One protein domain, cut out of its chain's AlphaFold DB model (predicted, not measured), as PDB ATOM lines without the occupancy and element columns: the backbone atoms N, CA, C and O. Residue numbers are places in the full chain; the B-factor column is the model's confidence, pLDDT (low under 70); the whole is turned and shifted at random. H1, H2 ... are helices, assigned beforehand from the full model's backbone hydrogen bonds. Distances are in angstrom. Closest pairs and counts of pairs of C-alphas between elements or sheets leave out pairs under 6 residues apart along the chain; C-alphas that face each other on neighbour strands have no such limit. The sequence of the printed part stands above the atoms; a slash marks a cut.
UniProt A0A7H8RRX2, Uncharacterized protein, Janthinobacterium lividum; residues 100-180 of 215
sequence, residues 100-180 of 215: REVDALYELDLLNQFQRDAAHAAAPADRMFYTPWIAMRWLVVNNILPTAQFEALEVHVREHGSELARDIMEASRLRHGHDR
ATOM      1  N   ARG A 100     -24.717 -25.455 -23.068       92.00
ATOM      2  CA  ARG A 100     -23.721 -26.458 -22.663       92.00
ATOM      3  C   ARG A 100     -22.671 -25.904 -21.709       92.00
ATOM      4  O   ARG A 100     -22.351 -26.562 -20.731       92.00
ATOM      5  N   GLU A 101     -22.239 -24.665 -21.899       93.19
ATOM      6  CA  GLU A 101     -21.379 -23.986 -20.915       93.19
ATOM      7  C   GLU A 101     -22.086 -23.818 -19.556       93.19
ATOM      8  O   GLU A 101     -21.458 -23.899 -18.505       93.19
ATOM      9  N   VAL A 102     -23.410 -23.617 -19.559       95.81
ATOM     10  CA  VAL A 102     -24.227 -23.614 -18.333       95.81
ATOM     11  C   VAL A 102     -24.361 -25.017 -17.733       95.81
ATOM     12  O   VAL A 102     -24.358 -25.148 -16.511       95.81
ATOM     13  N   ASP A 103     -24.461 -26.059 -18.561       94.94
ATOM     14  CA  ASP A 103     -24.481 -27.451 -18.096       94.94
ATOM     15  C   ASP A 103     -23.195 -27.809 -17.357       94.94
ATOM     16  O   ASP A 103     -23.278 -28.361 -16.266       94.94
ATOM     17  N   ALA A 104     -22.035 -27.381 -17.862       92.88
ATOM     18  CA  ALA A 104     -20.760 -27.575 -17.176       92.88
ATOM     19  C   ALA A 104     -20.746 -26.934 -15.774       92.88
ATOM     20  O   ALA A 104     -20.206 -27.500 -14.828       92.88
ATOM     21  N   LEU A 105     -21.381 -25.767 -15.597       95.75
ATOM     22  CA  LEU A 105     -21.519 -25.158 -14.267       95.75
ATOM     23  C   LEU A 105     -22.417 -25.989 -13.343       95.75
ATOM     24  O   LEU A 105     -22.145 -26.087 -12.150       95.75
ATOM     25  N   TYR A 106     -23.485 -26.578 -13.874       96.25
ATOM     26  CA  TYR A 106     -24.360 -27.462 -13.108       96.25
ATOM     27  C   TYR A 106     -23.662 -28.771 -12.719       96.25
ATOM     28  O   TYR A 106     -23.759 -29.190 -11.572       96.25
ATOM     29  N   GLU A 107     -22.914 -29.381 -13.637       94.06
ATOM     30  CA  GLU A 107     -22.141 -30.610 -13.402       94.06
ATOM     31  C   GLU A 107     -21.034 -30.426 -12.353       94.06
ATOM     32  O   GLU A 107     -20.650 -31.378 -11.681       94.06
ATOM     33  N   LEU A 108     -20.551 -29.193 -12.177       94.25
ATOM     34  CA  LEU A 108     -19.575 -28.814 -11.151       94.25
ATOM     35  C   LEU A 108     -20.216 -28.354  -9.830       94.25
ATOM     36  O   LEU A 108     -19.537 -27.724  -9.017       94.25
ATOM     37  N   ASP A 109     -21.511 -28.617  -9.627       93.50
ATOM     38  CA  ASP A 109     -22.298 -28.192  -8.460       93.50
ATOM     39  C   ASP A 109     -22.282 -26.666  -8.218       93.50
ATOM     40  O   ASP A 109     -22.560 -26.177  -7.119       93.50
ATOM     41  N   LEU A 110     -21.984 -25.874  -9.256       95.19
ATOM     42  CA  LEU A 110     -21.993 -24.410  -9.185       95.19
ATOM     43  C   LEU A 110     -23.386 -23.819  -9.419       95.19
ATOM     44  O   LEU A 110     -23.621 -22.646  -9.132       95.19
ATOM     45  N   LEU A 111     -24.311 -24.615  -9.949       96.12
ATOM     46  CA  LEU A 111     -25.716 -24.263 -10.113       96.12
ATOM     47  C   LEU A 111     -26.579 -25.406  -9.596       96.12
ATOM     48  O   LEU A 111     -26.256 -26.572  -9.786       96.12
ATOM     49  N   ASN A 112     -27.729 -25.079  -9.017       93.69
ATOM     50  CA  ASN A 112     -28.790 -26.064  -8.834       93.69
ATOM     51  C   ASN A 112     -29.671 -26.170 -10.092       93.69
ATOM     52  O   ASN A 112     -29.587 -25.352 -11.011       93.69
ATOM     53  N   GLN A 113     -30.566 -27.161 -10.113       95.56
ATOM     54  CA  GLN A 113     -31.426 -27.428 -11.268       95.56
ATOM     55  C   GLN A 113     -32.294 -26.221 -11.659       95.56
ATOM     56  O   GLN A 113     -32.385 -25.879 -12.833       95.56
ATOM     57  N   PHE A 114     -32.883 -25.524 -10.683       94.25
ATOM     58  CA  PHE A 114     -33.723 -24.355 -10.961       94.25
ATOM     59  C   PHE A 114     -32.921 -23.205 -11.591       94.25
ATOM     60  O   PHE A 114     -33.378 -22.563 -12.537       94.25
ATOM     61  N   GLN A 115     -31.707 -22.959 -11.096       95.12
ATOM     62  CA  GLN A 115     -30.803 -21.952 -11.651       95.12
ATOM     63  C   GLN A 115     -30.341 -22.326 -13.062       95.12
ATOM     64  O   GLN A 115     -30.301 -21.455 -13.930       95.12
ATOM     65  N   ARG A 116     -30.043 -23.607 -13.310       96.69
ATOM     66  CA  ARG A 116     -29.719 -24.124 -14.645       96.69
ATOM     67  C   ARG A 116     -30.865 -23.878 -15.622       96.69
ATOM     68  O   ARG A 116     -30.635 -23.334 -16.697       96.69
ATOM     69  N   ASP A 117     -32.092 -24.215 -15.248       96.69
ATOM     70  CA  ASP A 117     -33.252 -24.054 -16.129       96.69
ATOM     71  C   ASP A 117     -33.535 -22.568 -16.424       96.69
ATOM     72  O   ASP A 117     -33.783 -22.186 -17.573       96.69
ATOM     73  N   ALA A 118     -33.408 -21.698 -15.415       94.88
ATOM     74  CA  ALA A 118     -33.504 -20.249 -15.593       94.88
ATOM     75  C   ALA A 118     -32.402 -19.707 -16.522       94.88
ATOM     76  O   ALA A 118     -32.670 -18.905 -17.422       94.88
ATOM     77  N   ALA A 119     -31.168 -20.179 -16.347       96.00
ATOM     78  CA  ALA A 119     -30.037 -19.849 -17.202       96.00
ATOM     79  C   ALA A 119     -30.249 -20.325 -18.648       96.00
ATOM     80  O   ALA A 119     -29.994 -19.571 -19.585       96.00
ATOM     81  N   HIS A 120     -30.782 -21.533 -18.849       95.94
ATOM     82  CA  HIS A 120     -31.111 -22.083 -20.168       95.94
ATOM     83  C   HIS A 120     -32.166 -21.259 -20.904       95.94
ATOM     84  O   HIS A 120     -32.050 -21.038 -22.118       95.94
ATOM     85  N   ALA A 121     -33.192 -20.802 -20.184       95.19
ATOM     86  CA  ALA A 121     -34.241 -19.951 -20.732       95.19
ATOM     87  C   ALA A 121     -33.703 -18.571 -21.136       95.19
ATOM     88  O   ALA A 121     -34.077 -18.039 -22.182       95.19
ATOM     89  N   ALA A 122     -32.792 -18.013 -20.336       94.06
ATOM     90  CA  ALA A 122     -32.226 -16.688 -20.557       94.06
ATOM     91  C   ALA A 122     -30.977 -16.674 -21.461       94.06
ATOM     92  O   ALA A 122     -30.527 -15.591 -21.839       94.06
ATOM     93  N   ALA A 123     -30.414 -17.842 -21.797       94.50
ATOM     94  CA  ALA A 123     -29.145 -17.968 -22.510       94.50
ATOM     95  C   ALA A 123     -29.112 -17.079 -23.770       94.50
ATOM     96  O   ALA A 123     -30.032 -17.162 -24.599       94.50
ATOM     97  N   PRO A 124     -28.079 -16.231 -23.930       94.12
ATOM     98  CA  PRO A 124     -27.987 -15.315 -25.053       94.12
ATOM     99  C   PRO A 124     -27.704 -16.078 -26.350       94.12
ATOM    100  O   PRO A 124     -27.127 -17.164 -26.340       94.12
ATOM    101  N   ALA A 125     -28.119 -15.486 -27.464       93.69
ATOM    102  CA  ALA A 125     -27.939 -16.029 -28.814       93.69
ATOM    103  C   ALA A 125     -27.036 -15.138 -29.686       93.69
ATOM    104  O   ALA A 125     -26.565 -15.550 -30.736       93.69
ATOM    105  N   ASP A 126     -26.808 -13.905 -29.239       89.12
ATOM    106  CA  ASP A 126     -26.054 -12.842 -29.901       89.12
ATOM    107  C   ASP A 126     -24.595 -12.752 -29.430       89.12
ATOM    108  O   ASP A 126     -23.790 -12.035 -30.019       89.12
ATOM    109  N   ARG A 127     -24.249 -13.465 -28.355       88.44
ATOM    110  CA  ARG A 127     -22.894 -13.536 -27.802       88.44
ATOM    111  C   ARG A 127     -22.590 -14.940 -27.326       88.44
ATOM    112  O   ARG A 127     -23.409 -15.558 -26.651       88.44
ATOM    113  N   MET A 128     -21.393 -15.408 -27.625       91.31
ATOM    114  CA  MET A 128     -20.891 -16.691 -27.160       91.31
ATOM    115  C   MET A 128     -20.189 -16.534 -25.807       91.31
ATOM    116  O   MET A 128     -19.564 -15.503 -25.549       91.31
ATOM    117  N   PHE A 129     -20.296 -17.533 -24.927       90.25
ATOM    118  CA  PHE A 129     -19.600 -17.514 -23.641       90.25
ATOM    119  C   PHE A 129     -18.124 -17.888 -23.747       90.25
ATOM    120  O   PHE A 129     -17.349 -17.377 -22.954       90.25
ATOM    121  N   TYR A 130     -17.704 -18.698 -24.719       86.06
ATOM    122  CA  TYR A 130     -16.324 -19.179 -24.908       86.06
ATOM    123  C   TYR A 130     -15.762 -20.068 -23.786       86.06
ATOM    124  O   TYR A 130     -14.871 -20.861 -24.062       86.06
ATOM    125  N   THR A 131     -16.217 -19.908 -22.539       85.31
ATOM    126  CA  THR A 131     -15.768 -20.668 -21.362       85.31
ATOM    127  C   THR A 131     -16.835 -20.666 -20.251       85.31
ATOM    128  O   THR A 131     -17.613 -19.699 -20.160       85.31
ATOM    129  N   PRO A 132     -16.798 -21.630 -19.306       90.25
ATOM    130  CA  PRO A 132     -17.769 -21.696 -18.213       90.25
ATOM    131  C   PRO A 132     -17.705 -20.493 -17.260       90.25
ATOM    132  O   PRO A 132     -18.733 -20.000 -16.796       90.25
ATOM    133  N   TRP A 133     -16.520 -19.929 -16.995       91.62
ATOM    134  CA  TRP A 133     -16.395 -18.768 -16.098       91.62
ATOM    135  C   TRP A 133     -17.026 -17.491 -16.677       91.62
ATOM    136  O   TRP A 133     -17.505 -16.637 -15.918       91.62
ATOM    137  N   ILE A 134     -17.071 -17.348 -18.011       92.31
ATOM    138  CA  ILE A 134     -17.805 -16.259 -18.673       92.31
ATOM    139  C   ILE A 134     -19.310 -16.478 -18.515       92.31
ATOM    140  O   ILE A 134     -20.019 -15.508 -18.232       92.31
ATOM    141  N   ALA A 135     -19.789 -17.722 -18.637       94.56
ATOM    142  CA  ALA A 135     -21.184 -18.067 -18.370       94.56
ATOM    143  C   ALA A 135     -21.562 -17.741 -16.914       94.56
ATOM    144  O   ALA A 135     -22.529 -17.018 -16.680       94.56
ATOM    145  N   MET A 136     -20.743 -18.145 -15.939       95.44
ATOM    146  CA  MET A 136     -20.957 -17.845 -14.519       95.44
ATOM    147  C   MET A 136     -21.013 -16.331 -14.267       95.44
ATOM    148  O   MET A 136     -21.965 -15.815 -13.681       95.44
ATOM    149  N   ARG A 137     -20.054 -15.571 -14.808       91.88
ATOM    150  CA  ARG A 137     -20.064 -14.103 -14.719       91.88
ATOM    151  C   ARG A 137     -21.325 -13.504 -15.338       91.88
ATOM    152  O   ARG A 137     -21.879 -12.545 -14.799       91.88
ATOM    153  N   TRP A 138     -21.761 -14.028 -16.478       94.06
ATOM    154  CA  TRP A 138     -22.975 -13.578 -17.140       94.06
ATOM    155  C   TRP A 138     -24.210 -13.800 -16.259       94.06
ATOM    156  O   TRP A 138     -25.018 -12.878 -16.133       94.06
ATOM    157  N   LEU A 139     -24.321 -14.948 -15.586       93.94
ATOM    158  CA  LEU A 139     -25.423 -15.230 -14.660       93.94
ATOM    159  C   LEU A 139     -25.495 -14.210 -13.523       93.94
ATOM    160  O   LEU A 139     -26.585 -13.724 -13.213       93.94
ATOM    161  N   VAL A 140     -24.346 -13.829 -12.959       92.38
ATOM    162  CA  VAL A 140     -24.292 -12.835 -11.878       92.38
ATOM    163  C   VAL A 140     -24.622 -11.431 -12.384       92.38
ATOM    164  O   VAL A 140     -25.458 -10.738 -11.807       92.38
ATOM    165  N   VAL A 141     -24.024 -11.003 -13.502       90.31
ATOM    166  CA  VAL A 141     -24.246  -9.658 -14.073       90.31
ATOM    167  C   VAL A 141     -25.705  -9.437 -14.486       90.31
ATOM    168  O   VAL A 141     -26.202  -8.319 -14.371       90.31
ATOM    169  N   ASN A 142     -26.396 -10.481 -14.949       89.12
ATOM    170  CA  ASN A 142     -27.799 -10.396 -15.368       89.12
ATOM    171  C   ASN A 142     -28.782 -10.768 -14.244       89.12
ATOM    172  O   ASN A 142     -29.973 -10.904 -14.508       89.12
ATOM    173  N   ASN A 143     -28.301 -10.910 -13.001       89.31
ATOM    174  CA  ASN A 143     -29.108 -11.222 -11.819       89.31
ATOM    175  C   ASN A 143     -29.928 -12.527 -11.939       89.31
ATOM    176  O   ASN A 143     -30.987 -12.661 -11.329       89.31
ATOM    177  N   ILE A 144     -29.434 -13.490 -12.723       91.00
ATOM    178  CA  ILE A 144     -29.965 -14.861 -12.769       91.00
ATOM    179  C   ILE A 144     -29.428 -15.647 -11.569       91.00
ATOM    180  O   ILE A 144     -30.170 -16.389 -10.932       91.00
ATOM    181  N   LEU A 145     -28.157 -15.416 -11.225       92.12
ATOM    182  CA  LEU A 145     -27.555 -15.820  -9.960       92.12
ATOM    183  C   LEU A 145     -27.297 -14.559  -9.117       92.12
ATOM    184  O   LEU A 145     -26.337 -13.837  -9.386       92.12
ATOM    185  N   PRO A 146     -28.144 -14.241  -8.122       90.38
ATOM    186  CA  PRO A 146     -27.957 -13.059  -7.286       90.38
ATOM    187  C   PRO A 146     -26.581 -13.039  -6.612       90.38
ATOM    188  O   PRO A 146     -26.107 -14.073  -6.144       90.38
ATOM    189  N   THR A 147     -25.970 -11.857  -6.475       89.38
ATOM    190  CA  THR A 147     -24.614 -11.705  -5.908       89.38
ATOM    191  C   THR A 147     -24.461 -12.368  -4.537       89.38
ATOM    192  O   THR A 147     -23.472 -13.049  -4.303       89.38
ATOM    193  N   ALA A 148     -25.467 -12.268  -3.662       89.12
ATOM    194  CA  ALA A 148     -25.434 -12.929  -2.355       89.12
ATOM    195  C   ALA A 148     -25.390 -14.469  -2.454       89.12
ATOM    196  O   ALA A 148     -24.759 -15.122  -1.628       89.12
ATOM    197  N   GLN A 149     -26.038 -15.059  -3.467       92.69
ATOM    198  CA  GLN A 149     -25.962 -16.503  -3.719       92.69
ATOM    199  C   GLN A 149     -24.595 -16.889  -4.292       92.69
ATOM    200  O   GLN A 149     -24.053 -17.917  -3.904       92.69
ATOM    201  N   PHE A 150     -24.017 -16.052  -5.159       92.81
ATOM    202  CA  PHE A 150     -22.662 -16.250  -5.678       92.81
ATOM    203  C   PHE A 150     -21.600 -16.208  -4.564       92.81
ATOM    204  O   PHE A 150     -20.740 -17.079  -4.509       92.81
ATOM    205  N   GLU A 151     -21.683 -15.249  -3.639       90.38
ATOM    206  CA  GLU A 151     -20.766 -15.155  -2.489       90.38
ATOM    207  C   GLU A 151     -20.908 -16.353  -1.536       90.38
ATOM    208  O   GLU A 151     -19.912 -16.889  -1.052       90.38
ATOM    209  N   ALA A 152     -22.138 -16.819  -1.289       92.00
ATOM    210  CA  ALA A 152     -22.372 -18.024  -0.493       92.00
ATOM    211  C   ALA A 152     -21.794 -19.278  -1.173       92.00
ATOM    212  O   ALA A 152     -21.171 -20.112  -0.512       92.00
ATOM    213  N   LEU A 153     -21.965 -19.388  -2.494       93.44
ATOM    214  CA  LEU A 153     -21.389 -20.463  -3.294       93.44
ATOM    215  C   LEU A 153     -19.857 -20.428  -3.256       93.44
ATOM    216  O   LEU A 153     -19.234 -21.473  -3.123       93.44
ATOM    217  N   GLU A 154     -19.244 -19.246  -3.307       91.88
ATOM    218  CA  GLU A 154     -17.787 -19.094  -3.230       91.88
ATOM    219  C   GLU A 154     -17.220 -19.679  -1.929       91.88
ATOM    220  O   GLU A 154     -16.221 -20.401  -1.954       91.88
ATOM    221  N   VAL A 155     -17.880 -19.426  -0.793       91.94
ATOM    222  CA  VAL A 155     -17.488 -20.014   0.498       91.94
ATOM    223  C   VAL A 155     -17.568 -21.540   0.442       91.94
ATOM    224  O   VAL A 155     -16.618 -22.215   0.838       91.94
ATOM    225  N   HIS A 156     -18.662 -22.078  -0.103       91.94
ATOM    226  CA  HIS A 156     -18.864 -23.520  -0.224       91.94
ATOM    227  C   HIS A 156     -17.829 -24.187  -1.147       91.94
ATOM    228  O   HIS A 156     -17.205 -25.173  -0.766       91.94
ATOM    229  N   VAL A 157     -17.588 -23.622  -2.332       94.25
ATOM    230  CA  VAL A 157     -16.643 -24.141  -3.336       94.25
ATOM    231  C   VAL A 157     -15.203 -24.086  -2.829       94.25
ATOM    232  O   VAL A 157     -14.418 -25.001  -3.075       94.25
ATOM    233  N   ARG A 158     -14.844 -23.058  -2.055       91.25
ATOM    234  CA  ARG A 158     -13.524 -22.998  -1.419       91.25
ATOM    235  C   ARG A 158     -13.290 -24.210  -0.513       91.25
ATOM    236  O   ARG A 158     -12.220 -24.811  -0.580       91.25
ATOM    237  N   GLU A 159     -14.286 -24.584   0.283       90.69
ATOM    238  CA  GLU A 159     -14.190 -25.657   1.282       90.69
ATOM    239  C   GLU A 159     -14.401 -27.058   0.688       90.69
ATOM    240  O   GLU A 159     -13.715 -27.998   1.087       90.69
ATOM    241  N   HIS A 160     -15.291 -27.199  -0.298       90.94
ATOM    242  CA  HIS A 160     -15.774 -28.501  -0.777       90.94
ATOM    243  C   HIS A 160     -15.727 -28.694  -2.298       90.94
ATOM    244  O   HIS A 160     -15.926 -29.810  -2.767       90.94
ATOM    245  N   GLY A 161     -15.454 -27.643  -3.072       89.25
ATOM    246  CA  GLY A 161     -15.448 -27.710  -4.531       89.25
ATOM    247  C   GLY A 161     -14.233 -28.434  -5.111       89.25
ATOM    248  O   GLY A 161     -13.193 -28.594  -4.461       89.25
ATOM    249  N   SER A 162     -14.357 -28.843  -6.373       93.06
ATOM    250  CA  SER A 162     -13.223 -29.303  -7.177       93.06
ATOM    251  C   SER A 162     -12.249 -28.152  -7.470       93.06
ATOM    252  O   SER A 162     -12.586 -26.977  -7.319       93.06
ATOM    253  N   GLU A 163     -11.023 -28.473  -7.886       93.12
ATOM    254  CA  GLU A 163     -10.043 -27.465  -8.324       93.12
ATOM    255  C   GLU A 163     -10.594 -26.620  -9.482       93.12
ATOM    256  O   GLU A 163     -10.637 -25.397  -9.380       93.12
ATOM    257  N   LEU A 164     -11.178 -27.270 -10.493       92.56
ATOM    258  CA  LEU A 164     -11.826 -26.596 -11.620       92.56
ATOM    259  C   LEU A 164     -12.969 -25.661 -11.185       92.56
ATOM    260  O   LEU A 164     -13.098 -24.552 -11.702       92.56
ATOM    261  N   ALA A 165     -13.791 -26.075 -10.215       93.38
ATOM    262  CA  ALA A 165     -14.856 -25.231  -9.676       93.38
ATOM    263  C   ALA A 165     -14.295 -23.976  -8.983       93.38
ATOM    264  O   ALA A 165     -14.841 -22.883  -9.154       93.38
ATOM    265  N   ARG A 166     -13.188 -24.109  -8.238       93.81
ATOM    266  CA  ARG A 166     -12.498 -22.969  -7.610       93.81
ATOM    267  C   ARG A 166     -11.928 -22.016  -8.659       93.81
ATOM    268  O   ARG A 166     -12.181 -20.818  -8.557       93.81
ATOM    269  N   ASP A 167     -11.260 -22.540  -9.685       92.44
ATOM    270  CA  ASP A 167     -10.679 -21.741 -10.770       92.44
ATOM    271  C   ASP A 167     -11.748 -20.951 -11.535       92.44
ATOM    272  O   ASP A 167     -11.577 -19.763 -11.819       92.44
ATOM    273  N   ILE A 168     -12.889 -21.586 -11.828       92.62
ATOM    274  CA  ILE A 168     -14.035 -20.924 -12.456       92.62
ATOM    275  C   ILE A 168     -14.541 -19.782 -11.572       92.62
ATOM    276  O   ILE A 168     -14.704 -18.664 -12.065       92.62
ATOM    277  N   MET A 169     -14.762 -20.034 -10.278       92.75
ATOM    278  CA  MET A 169     -15.249 -19.019  -9.338       92.75
ATOM    279  C   MET A 169     -14.270 -17.842  -9.205       92.75
ATOM    280  O   MET A 169     -14.691 -16.680  -9.263       92.75
ATOM    281  N   GLU A 170     -12.968 -18.117  -9.105       90.12
ATOM    282  CA  GLU A 170     -11.921 -17.095  -9.044       90.12
ATOM    283  C   GLU A 170     -11.857 -16.268 -10.339       90.12
ATOM    284  O   GLU A 170     -11.899 -15.033 -10.297       90.12
ATOM    285  N   ALA A 171     -11.844 -16.918 -11.507       87.56
ATOM    286  CA  ALA A 171     -11.821 -16.245 -12.805       87.56
ATOM    287  C   ALA A 171     -13.076 -15.384 -13.039       87.56
ATOM    288  O   ALA A 171     -12.984 -14.251 -13.535       87.56
ATOM    289  N   SER A 172     -14.253 -15.879 -12.638       87.81
ATOM    290  CA  SER A 172     -15.499 -15.113 -12.666       87.81
ATOM    291  C   SER A 172     -15.418 -13.878 -11.767       87.81
ATOM    292  O   SER A 172     -15.852 -12.797 -12.184       87.81
ATOM    293  N   ARG A 173     -14.806 -13.993 -10.580       81.50
ATOM    294  CA  ARG A 173     -14.632 -12.895  -9.618       81.50
ATOM    295  C   ARG A 173     -13.667 -11.819 -10.104       81.50
ATOM    296  O   ARG A 173     -14.051 -10.645 -10.096       81.50
ATOM    297  N   LEU A 174     -12.470 -12.197 -10.567       61.00
ATOM    298  CA  LEU A 174     -11.389 -11.288 -10.998       61.00
ATOM    299  C   LEU A 174     -11.821 -10.284 -12.080       61.00
ATOM    300  O   LEU A 174     -11.158  -9.276 -12.311       61.00
ATOM    301  N   ARG A 175     -12.945 -10.543 -12.759       60.97
ATOM    302  CA  ARG A 175     -13.510  -9.661 -13.792       60.97
ATOM    303  C   ARG A 175     -14.932  -9.178 -13.494       60.97
ATOM    304  O   ARG A 175     -15.444  -8.324 -14.228       60.97
ATOM    305  N   HIS A 176     -15.587  -9.704 -12.459       48.97
ATOM    306  CA  HIS A 176     -16.837  -9.164 -11.916       48.97
ATOM    307  C   HIS A 176     -16.548  -7.971 -10.998       48.97
ATOM    308  O   HIS A 176     -17.164  -6.915 -11.137       48.97
ATOM    309  N   GLY A 177     -15.509  -8.097 -10.173       45.75
ATOM    310  CA  GLY A 177     -14.838  -6.980  -9.541       45.75
ATOM    311  C   GLY A 177     -13.758  -6.438 -10.466       45.75
ATOM    312  O   GLY A 177     -12.585  -6.732 -10.281       45.75
ATOM    313  N   HIS A 178     -14.108  -5.543 -11.398       42.94
ATOM    314  CA  HIS A 178     -13.228  -4.378 -11.448       42.94
ATOM    315  C   HIS A 178     -13.261  -3.867 -10.014       42.94
ATOM    316  O   HIS A 178     -14.343  -3.506  -9.534       42.94
ATOM    317  N   ASP A 179     -12.117  -3.868  -9.335       40.44
ATOM    318  CA  ASP A 179     -11.856  -2.823  -8.369       40.44
ATOM    319  C   ASP A 179     -12.457  -1.567  -8.986       40.44
ATOM    320  O   ASP A 179     -11.977  -1.049 -10.002       40.44
ATOM    321  N   ARG A 180     -13.595  -1.122  -8.446       39.66
ATOM    322  CA  ARG A 180     -13.995   0.257  -8.615       39.66
ATOM    323  C   ARG A 180     -12.839   0.973  -7.956       39.66
ATOM    324  O   ARG A 180     -12.888   1.197  -6.755       39.66
TER     325      ARG A 180
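Overview. This is residues 100 to 180 of the 215 residues of an uncharacterized protein of Janthinobacterium lividum (UniProt A0A7H8RRX2). Two helical hairpins, H4 with H5 and H1 with H2, sit about a short helix in the middle, H3, which packs on H5 along its length and makes a corner with H1, the two meeting near their first residues at about a right angle. A tail, residues 177 to 180, trails from the end of H5. The printed part has 81 residues, with five named helices in the order H1 to H5 and no named strand, an all-helix class. It is compact, with a radius of gyration of the C-alphas of 11.7 A and spans of 33 by 31 by 22 A.

Along the chain. H4, residues 147 to 160, is 19.7 A long, and H5, residues 163 to 176, is 19.8 A, ending at C-alpha 176 (-16.837, -9.164, -11.916). H3 is residues 132 to 141, 14.3 A. H2 is residues 113 to 122, 14.2 A. H1, residues 100 to 107, is 10.3 A and begins at C-alpha 100 (-23.721, -26.458, -22.663).

Arrangement. H4 and H5 form a hairpin at a shallow tilt of 30 degrees; residues 154 to 158 of H4 alone touch residues 165 to 169 of H5, closest at the C-alphas of Val 157 and Arg 166, 6.1 A. H5 touches H3 at a steep tilt of 44 degrees, the same way, with the C-alphas of Trp 133 and Ile 168 closest, 4.8 A. H3 touches H1 about perpendicular, at 89 degrees, the closest C-alphas being those of Glu 101 and Pro 132, 5.1 A. H1 and H2 form a hairpin at a shallow tilt of 12 degrees, with the C-alphas of Tyr 106 and Arg 116 closest, 6.5 A. H2 is apart from H4 and H5. Every O i to N i+4 pair is within hydrogen-bond range in H1, H2, H3 and H4; in H5, 9 of 10 are.

Size, cuts and confidence. The two C-alphas farthest apart, those of Asp 126 and Glu 159, are 35.7 A apart. The printed part has no cut and no long link. Confidence is under 70 in residues 174 to 180, of which 174 to 176 belong to H5.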